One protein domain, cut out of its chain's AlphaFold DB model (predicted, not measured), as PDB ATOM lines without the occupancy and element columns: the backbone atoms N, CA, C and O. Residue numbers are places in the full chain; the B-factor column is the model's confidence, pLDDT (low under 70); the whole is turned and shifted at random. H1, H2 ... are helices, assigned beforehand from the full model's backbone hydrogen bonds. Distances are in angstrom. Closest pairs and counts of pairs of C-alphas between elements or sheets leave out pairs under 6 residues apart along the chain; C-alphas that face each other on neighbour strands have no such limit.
ATOM      1  N   SER A   2     -34.809  30.189  22.427       81.56
ATOM      2  CA  SER A   2     -33.872  29.067  22.191       81.56
ATOM      3  C   SER A   2     -34.412  28.021  21.201       81.56
ATOM      4  O   SER A   2     -33.707  27.645  20.272       81.56
ATOM      5  N   GLN A   3     -35.692  27.667  21.319       81.19
ATOM      6  CA  GLN A   3     -36.361  26.719  20.427       81.19
ATOM      7  C   GLN A   3     -36.518  27.240  18.987       81.19
ATOM      8  O   GLN A   3     -36.180  26.535  18.046       81.19
ATOM      9  N   ALA A   4     -36.899  28.512  18.815       79.25
ATOM     10  CA  ALA A   4     -36.996  29.160  17.503       79.25
ATOM     11  C   ALA A   4     -35.649  29.180  16.756       79.25
ATOM     12  O   ALA A   4     -35.597  28.993  15.544       79.25
ATOM     13  N   VAL A   5     -34.543  29.380  17.483       83.69
ATOM     14  CA  VAL A   5     -33.185  29.361  16.915       83.69
ATOM     15  C   VAL A   5     -32.789  27.947  16.482       83.69
ATOM     16  O   VAL A   5     -32.238  27.781  15.393       83.69
ATOM     17  N   SER A   6     -33.096  26.928  17.291       82.69
ATOM     18  CA  SER A   6     -32.869  25.523  16.930       82.69
ATOM     19  C   SER A   6     -33.694  25.102  15.711       82.69
ATOM     20  O   SER A   6     -33.164  24.475  14.792       82.69
ATOM     21  N   ASP A   7     -34.962  25.507  15.649       79.56
ATOM     22  CA  ASP A   7     -35.840  25.204  14.519       79.56
ATOM     23  C   ASP A   7     -35.381  25.901  13.233       79.56
ATOM     24  O   ASP A   7     -35.437  25.301  12.160       79.56
ATOM     25  N   LEU A   8     -34.841  27.120  13.328       80.69
ATOM     26  CA  LEU A   8     -34.297  27.869  12.189       80.69
ATOM     27  C   LEU A   8     -33.002  27.253  11.646       80.69
ATOM     28  O   LEU A   8     -32.802  27.203  10.430       80.69
ATOM     29  N   GLN A   9     -32.145  26.725  12.522       83.12
ATOM     30  CA  GLN A   9     -30.962  25.966  12.106       83.12
ATOM     31  C   GLN A   9     -31.343  24.686  11.354       83.12
ATOM     32  O   GLN A   9     -30.731  24.382  10.329       83.12
ATOM     33  N   LEU A  10     -32.373  23.976  11.820       78.69
ATOM     34  CA  LEU A  10     -32.870  22.759  11.175       78.69
ATOM     35  C   LEU A  10     -33.589  23.068   9.852       78.69
ATOM     36  O   LEU A  10     -33.298  22.434   8.841       78.69
ATOM     37  N   ALA A  11     -34.444  24.094   9.815       78.19
ATOM     38  CA  ALA A  11     -35.154  24.517   8.606       78.19
ATOM     39  C   ALA A  11     -34.198  24.972   7.491       78.19
ATOM     40  O   ALA A  11     -34.430  24.678   6.320       78.19
ATOM     41  N   LYS A  12     -33.081  25.626   7.839       79.19
ATOM     42  CA  LYS A  12     -32.041  26.011   6.870       79.19
ATOM     43  C   LYS A  12     -31.358  24.799   6.218       79.19
ATOM     44  O   LYS A  12     -30.864  24.915   5.100       79.19
ATOM     45  N   GLN A  13     -31.301  23.663   6.912       81.69
ATOM     46  CA  GLN A  13     -30.681  22.436   6.408       81.69
ATOM     47  C   GLN A  13     -31.660  21.575   5.604       81.69
ATOM     48  O   GLN A  13     -31.254  20.976   4.610       81.69
ATOM     49  N   THR A  14     -32.932  21.511   6.011       77.44
ATOM     50  CA  THR A  14     -33.928  20.608   5.410       77.44
ATOM     51  C   THR A  14     -34.876  21.285   4.417       77.44
ATOM     52  O   THR A  14     -35.543  20.587   3.660       77.44
ATOM     53  N   ASN A  15     -34.913  22.622   4.370       73.38
ATOM     54  CA  ASN A  15     -35.785  23.432   3.505       73.38
ATOM     55  C   ASN A  15     -37.280  23.038   3.584       73.38
ATOM     56  O   ASN A  15     -38.028  23.147   2.613       73.38
ATOM     57  N   GLU A  16     -37.710  22.559   4.755       77.25
ATOM     58  CA  GLU A  16     -39.086  22.147   5.044       77.25
ATOM     59  C   GLU A  16     -39.956  23.367   5.384       77.25
ATOM     60  O   GLU A  16     -39.689  24.082   6.355       77.25
ATOM     61  N   GLN A  17     -41.032  23.588   4.620       76.69
ATOM     62  CA  GLN A  17     -41.963  24.707   4.829       76.69
ATOM     63  C   GLN A  17     -42.714  24.633   6.168       76.69
ATOM     64  O   GLN A  17     -42.868  25.661   6.822       76.69
ATOM     65  N   ASP A  18     -43.055  23.439   6.656       79.25
ATOM     66  CA  ASP A  18     -43.754  23.258   7.943       79.25
ATOM     67  C   ASP A  18     -42.956  23.781   9.150       79.25
ATOM     68  O   ASP A  18     -43.520  24.171  10.176       79.25
ATOM     69  N   ARG A  19     -41.619  23.804   9.054       77.31
ATOM     70  CA  ARG A  19     -40.767  24.359  10.115       77.31
ATOM     71  C   ARG A  19     -40.748  25.880  10.096       77.31
ATOM     72  O   ARG A  19     -40.615  26.484  11.156       77.31
ATOM     73  N   LEU A  20     -40.918  26.503   8.930       79.88
ATOM     74  CA  LEU A  20     -41.003  27.959   8.826       79.88
ATOM     75  C   LEU A  20     -42.237  28.499   9.548       79.88
ATOM     76  O   LEU A  20     -42.142  29.537  10.201       79.88
ATOM     77  N   ASP A  21     -43.361  27.791   9.495       85.06
ATOM     78  CA  ASP A  21     -44.576  28.232  10.185       85.06
ATOM     79  C   ASP A  21     -44.467  28.060  11.707       85.06
ATOM     80  O   ASP A  21     -44.827  28.975  12.449       85.06
ATOM     81  N   LYS A  22     -43.824  26.987  12.185       85.06
ATOM     82  CA  LYS A  22     -43.479  26.829  13.614       85.06
ATOM     83  C   LYS A  22     -42.509  27.903  14.109       85.06
ATOM     84  O   LYS A  22     -42.645  28.400  15.227       85.06
ATOM     85  N   ILE A  23     -41.549  28.310  13.276       85.56
ATOM     86  CA  ILE A  23     -40.643  29.418  13.599       85.56
ATOM     87  C   ILE A  23     -41.435  30.718  13.720       85.56
ATOM     88  O   ILE A  23     -41.287  31.399  14.729       85.56
ATOM     89  N   LYS A  24     -42.305  31.047  12.757       88.94
ATOM     90  CA  LYS A  24     -43.146  32.255  12.837       88.94
ATOM     91  C   LYS A  24     -43.998  32.267  14.103       88.94
ATOM     92  O   LYS A  24     -44.041  33.286  14.782       88.94
ATOM     93  N   GLU A  25     -44.610  31.137  14.449       90.50
ATOM     94  CA  GLU A  25     -45.418  31.009  15.664       90.50
ATOM     95  C   GLU A  25     -44.571  31.185  16.935       90.50
ATOM     96  O   GLU A  25     -44.928  31.952  17.827       90.50
ATOM     97  N   SER A  26     -43.410  30.527  17.014       88.81
ATOM     98  CA  SER A  26     -42.511  30.627  18.174       88.81
ATOM     99  C   SER A  26     -41.877  32.015  18.334       88.81
ATOM    100  O   SER A  26     -41.640  32.463  19.458       88.81
ATOM    101  N   VAL A  27     -41.615  32.709  17.223       89.81
ATOM    102  CA  VAL A  27     -41.125  34.090  17.206       89.81
ATOM    103  C   VAL A  27     -42.247  35.049  17.603       89.81
ATOM    104  O   VAL A  27     -42.010  35.914  18.442       89.81
ATOM    105  N   GLY A  28     -43.465  34.854  17.086       92.38
ATOM    106  CA  GLY A  28     -44.654  35.621  17.471       92.38
ATOM    107  C   GLY A  28     -44.915  35.551  18.975       92.38
ATOM    108  O   GLY A  28     -44.894  36.584  19.642       92.38
ATOM    109  N   LYS A  29     -44.994  34.333  19.527       92.12
ATOM    110  CA  LYS A  29     -45.131  34.098  20.976       92.12
ATOM    111  C   LYS A  29     -44.028  34.775  21.784       92.12
ATOM    112  O   LYS A  29     -44.290  35.371  22.817       92.12
ATOM    113  N   CYS A  30     -42.787  34.746  21.298       91.88
ATOM    114  CA  CYS A  30     -41.693  35.404  22.002       91.88
ATOM    115  C   CYS A  30     -41.854  36.930  22.075       91.88
ATOM    116  O   CYS A  30     -41.497  37.527  23.091       91.88
ATOM    117  N   TYR A  31     -42.331  37.571  21.007       94.50
ATOM    118  CA  TYR A  31     -42.578  39.013  21.021       94.50
ATOM    119  C   TYR A  31     -43.803  39.369  21.863       94.50
ATOM    120  O   TYR A  31     -43.764  40.374  22.571       94.50
ATOM    121  N   GLU A  32     -44.839  38.530  21.856       94.69
ATOM    122  CA  GLU A  32     -45.991  38.662  22.752       94.69
ATOM    123  C   GLU A  32     -45.558  38.568  24.221       94.69
ATOM    124  O   GLU A  32     -45.795  39.509  24.980       94.69
ATOM    125  N   ASP A  33     -44.815  37.526  24.601       94.69
ATOM    126  CA  ASP A  33     -44.285  37.344  25.958       94.69
ATOM    127  C   ASP A  33     -43.363  38.501  26.369       94.69
ATOM    128  O   ASP A  33     -43.432  39.013  27.492       94.69
ATOM    129  N   LEU A  34     -42.506  38.966  25.455       94.81
ATOM    130  CA  LEU A  34     -41.625  40.103  25.715       94.81
ATOM    131  C   LEU A  34     -42.424  41.398  25.905       94.81
ATOM    132  O   LEU A  34     -42.120  42.185  26.800       94.81
ATOM    133  N   SER A  35     -43.459  41.621  25.097       95.06
ATOM    134  CA  SER A  35     -44.326  42.794  25.222       95.06
ATOM    135  C   SER A  35     -45.111  42.766  26.536       95.06
ATOM    136  O   SER A  35     -45.140  43.761  27.265       95.06
ATOM    137  N   TYR A  36     -45.658  41.603  26.897       95.75
ATOM    138  CA  TYR A  36     -46.375  41.385  28.142       95.75
ATOM    139  C   TYR A  36     -45.458  41.646  29.336       95.75
ATOM    140  O   TYR A  36     -45.792  42.463  30.197       95.75
ATOM    141  N   THR A  37     -44.277  41.026  29.368       95.56
ATOM    142  CA  THR A  37     -43.308  41.207  30.459       95.56
ATOM    143  C   THR A  37     -42.809  42.648  30.549       95.56
ATOM    144  O   THR A  37     -42.749  43.190  31.650       95.56
ATOM    145  N   ALA A  38     -42.535  43.319  29.426       95.88
ATOM    146  CA  ALA A  38     -42.118  44.722  29.418       95.88
ATOM    147  C   ALA A  38     -43.197  45.655  29.994       95.88
ATOM    148  O   ALA A  38     -42.894  46.533  30.809       95.88
ATOM    149  N   ILE A  39     -44.464  45.451  29.622       95.19
ATOM    150  CA  ILE A  39     -45.593  46.218  30.165       95.19
ATOM    151  C   ILE A  39     -45.759  45.942  31.663       95.19
ATOM    152  O   ILE A  39     -45.943  46.882  32.438       95.19
ATOM    153  N   HIS A  40     -45.662  44.680  32.085       95.25
ATOM    154  CA  HIS A  40     -45.811  44.298  33.490       95.25
ATOM    155  C   HIS A  40     -44.687  44.861  34.354       95.25
ATOM    156  O   HIS A  40     -44.971  45.470  35.381       95.25
ATOM    157  N   LEU A  41     -43.433  44.774  33.904       95.50
ATOM    158  CA  LEU A  41     -42.302  45.393  34.596       95.50
ATOM    159  C   LEU A  41     -42.468  46.913  34.693       95.50
ATOM    160  O   LEU A  41     -42.193  47.494  35.739       95.50
ATOM    161  N   ARG A  42     -42.974  47.570  33.643       93.81
ATOM    162  CA  ARG A  42     -43.249  49.013  33.681       93.81
ATOM    163  C   ARG A  42     -44.339  49.373  34.695       93.81
ATOM    164  O   ARG A  42     -44.189  50.365  35.408       93.81
ATOM    165  N   ARG A  43     -45.421  48.590  34.765       92.44
ATOM    166  CA  ARG A  43     -46.493  48.763  35.763       92.44
ATOM    167  C   ARG A  43     -45.969  48.535  37.177       92.44
ATOM    168  O   ARG A  43     -46.247  49.353  38.045       92.44
ATOM    169  N   GLU A  44     -45.163  47.499  37.375       89.12
ATOM    170  CA  GLU A  44     -44.567  47.171  38.670       89.12
ATOM    171  C   GLU A  44     -43.600  48.269  39.133       89.12
ATOM    172  O   GLU A  44     -43.699  48.741  40.257       89.12
ATOM    173  N   ILE A  45     -42.730  48.784  38.255       88.44
ATOM    174  CA  ILE A  45     -41.849  49.921  38.581       88.44
ATOM    175  C   ILE A  45     -42.666  51.152  38.985       88.44
ATOM    176  O   ILE A  45     -42.317  51.825  39.957       88.44
ATOM    177  N   LYS A  46     -43.757  51.445  38.263       87.88
ATOM    178  CA  LYS A  46     -44.657  52.549  38.613       87.88
ATOM    179  C   LYS A  46     -45.299  52.316  39.981       87.88
ATOM    180  O   LYS A  46     -45.261  53.206  40.817       87.88
ATOM    181  N   PHE A  47     -45.794  51.109  40.234       84.25
ATOM    182  CA  PHE A  47     -46.379  50.721  41.512       84.25
ATOM    183  C   PHE A  47     -45.386  50.821  42.679       84.25
ATOM    184  O   PHE A  47     -45.733  51.341  43.739       84.25
ATOM    185  N   LEU A  48     -44.133  50.399  42.484       82.81
ATOM    186  CA  LEU A  48     -43.060  50.596  43.461       82.81
ATOM    187  C   LEU A  48     -42.770  52.084  43.692       82.81
ATOM    188  O   LEU A  48     -42.552  52.483  44.834       82.81
ATOM    189  N   GLY A  49     -42.756  52.899  42.634       79.94
ATOM    190  CA  GLY A  49     -42.594  54.351  42.728       79.94
ATOM    191  C   GLY A  49     -43.724  55.010  43.522       79.94
ATOM    192  O   GLY A  49     -43.458  55.772  44.452       79.94
ATOM    193  N   ASP A  50     -44.969  54.647  43.221       80.31
ATOM    194  CA  ASP A  50     -46.163  55.150  43.900       80.31
ATOM    195  C   ASP A  50     -46.140  54.748  45.388       80.31
ATOM    196  O   ASP A  50     -46.290  55.614  46.255       80.31
ATOM    197  N   ARG A  51     -45.805  53.484  45.699       74.19
ATOM    198  CA  ARG A  51     -45.619  52.988  47.078       74.19
ATOM    199  C   ARG A  51     -44.456  53.645  47.824       74.19
ATOM    200  O   ARG A  51     -44.574  53.879  49.022       74.19
ATOM    201  N   MET A  52     -43.342  53.953  47.156       70.50
ATOM    202  CA  MET A  52     -42.209  54.666  47.770       70.50
ATOM    203  C   MET A  52     -42.503  56.154  48.004       70.50
ATOM    204  O   MET A  52     -41.923  56.755  48.905       70.50
ATOM    205  N   SER A  53     -43.383  56.761  47.203       69.19
ATOM    206  CA  SER A  53     -43.693  58.194  47.283       69.19
ATOM    207  C   SER A  53     -44.644  58.576  48.428       69.19
ATOM    208  O   SER A  53     -44.931  59.760  48.600       69.19
ATOM    209  N   ASN A  54     -45.123  57.603  49.219       61.25
ATOM    210  CA  ASN A  54     -46.066  57.788  50.332       61.25
ATOM    211  C   ASN A  54     -47.339  58.588  49.969       61.25
ATOM    212  O   ASN A  54     -48.011  59.118  50.851       61.25
ATOM    213  N   ARG A  55     -47.716  58.658  48.685       59.38
ATOM    214  CA  ARG A  55     -49.018  59.176  48.238       59.38
ATOM    215  C   ARG A  55     -50.023  58.032  48.165       59.38
ATOM    216  O   ARG A  55     -50.378  57.572  47.087       59.38
ATOM    217  N   THR A  56     -50.443  57.533  49.319       56.59
ATOM    218  CA  THR A  56     -51.583  56.613  49.402       56.59
ATOM    219  C   THR A  56     -52.719  57.330  50.123       56.59
ATOM    220  O   THR A  56     -52.698  57.483  51.338       56.59
ATOM    221  N   ASP A  57     -53.702  57.799  49.347       55.31
ATOM    222  CA  ASP A  57     -54.994  58.301  49.853       55.31
ATOM    223  C   ASP A  57     -55.870  57.164  50.418       55.31
ATOM    224  O   ASP A  57     -56.897  57.397  51.054       55.31
ATOM    225  N   THR A  58     -55.464  55.912  50.210       57.69
ATOM    226  CA  THR A  58     -56.102  54.710  50.737       57.69
ATOM    227  C   THR A  58     -55.249  54.164  51.878       57.69
ATOM    228  O   THR A  58     -54.112  53.757  51.669       57.69
ATOM    229  N   GLY A  59     -55.791  54.185  53.099       53.97
ATOM    230  CA  GLY A  59     -55.099  53.940  54.375       53.97
ATOM    231  C   GLY A  59     -54.409  52.583  54.589       53.97
ATOM    232  O   GLY A  59     -53.996  52.303  55.712       53.97
ATOM    233  N   ASP A  60     -54.221  51.773  53.548       56.31
ATOM    234  CA  ASP A  60     -53.415  50.552  53.572       56.31
ATOM    235  C   ASP A  60     -51.968  50.876  53.177       56.31
ATOM    236  O   ASP A  60     -51.485  50.579  52.078       56.31
ATOM    237  N   LEU A  61     -51.256  51.520  54.103       57.06
ATOM    238  CA  LEU A  61     -49.860  51.907  53.940       57.06
ATOM    239  C   LEU A  61     -48.952  50.663  53.979       57.06
ATOM    240  O   LEU A  61     -48.366  50.318  55.005       57.06
ATOM    241  N   THR A  62     -48.780  49.995  52.839       56.44
ATOM    242  CA  THR A  62     -47.652  49.071  52.637       56.44
ATOM    243  C   THR A  62     -46.397  49.899  52.370       56.44
ATOM    244  O   THR A  62     -45.965  50.076  51.232       56.44
ATOM    245  N   MET A  63     -45.843  50.472  53.441       62.31
ATOM    246  CA  MET A  63     -44.646  51.304  53.385       62.31
ATOM    247  C   MET A  63     -43.443  50.425  53.025       62.31
ATOM    248  O   MET A  63     -42.950  49.648  53.847       62.31
ATOM    249  N   LEU A  64     -42.973  50.522  51.783       66.56
ATOM    250  CA  LEU A  64     -41.684  49.941  51.424       66.56
ATOM    251  C   LEU A  64     -40.592  50.705  52.188       66.56
ATOM    252  O   LEU A  64     -40.671  51.933  52.289       66.56
ATOM    253  N   PRO A  65     -39.580  50.017  52.750       64.12
ATOM    254  CA  PRO A  65     -38.477  50.704  53.398       64.12
ATOM    255  C   PRO A  65     -37.852  51.676  52.397       64.12
ATOM    256  O   PRO A  65     -37.619  51.321  51.239       64.12
ATOM    257  N   VAL A  66     -37.597  52.904  52.860       66.12
ATOM    258  CA  VAL A  66     -36.885  53.942  52.102       66.12
ATOM    259  C   VAL A  66     -35.637  53.323  51.471       66.12
ATOM    260  O   VAL A  66     -35.082  52.371  52.021       66.12
ATOM    261  N   GLN A  67     -35.193  53.838  50.322       62.78
ATOM    262  CA  GLN A  67     -33.974  53.378  49.655       62.78
ATOM    263  C   GLN A  67     -32.756  53.495  50.586       62.78
ATOM    264  O   GLN A  67     -32.037  54.490  50.601       62.78
ATOM    265  N   ILE A  68     -32.518  52.457  51.383       65.50
ATOM    266  CA  ILE A  68     -31.362  52.344  52.250       65.50
ATOM    267  C   ILE A  68     -30.339  51.511  51.488       65.50
ATOM    268  O   ILE A  68     -30.620  50.402  51.026       65.50
TER     269      ILE A  68
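What this domain is: This is residues 2 to 68 of the 167 residues of the protein "DEKNAAC103835" of Brettanomyces naardenensis (UniProt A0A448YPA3). Picture a lopsided helical hairpin: the short H1 folds back beside the first part of the long, straight H2, whose length makes the long axis. At H2's far end a tail without named elements, residues 53 to 68, swings out and folds back across. The printed part has 67 residues with two named helices, H1 then H2, and no named strand; the class is all helix. It is extended, a rod of 62 by 24 by 12 A, radius of gyration of the C-alphas 21.4 A.

How they stand to each other: Start at H1, residues 2 to 14; a tight link leads to H2, residues 17 to 52. H2 touches H1 with residues 17 to 27 alone, closest at the C-alphas of Ala 4 and Ile 23, 5.3 A apart. This hairpin runs opposite ways at a shallow tilt of 17 degrees. In H2 every O i to N i+4 pair is within hydrogen-bond range, in H1 8 of 9.

Where its parts are: Find C-alpha 2 at (-33.872, 29.067, 22.191); H1 runs 18.8 A from there. H2 runs 52.4 A from C-alpha 17 to C-alpha 52 at (-42.209, 54.666, 47.770).

The domain as a whole: The C-alphas farthest apart, Thr 14 and Gly 59, are 62.9 A apart. The printed part has no cut. Residues 53 to 68 have pLDDT under 70.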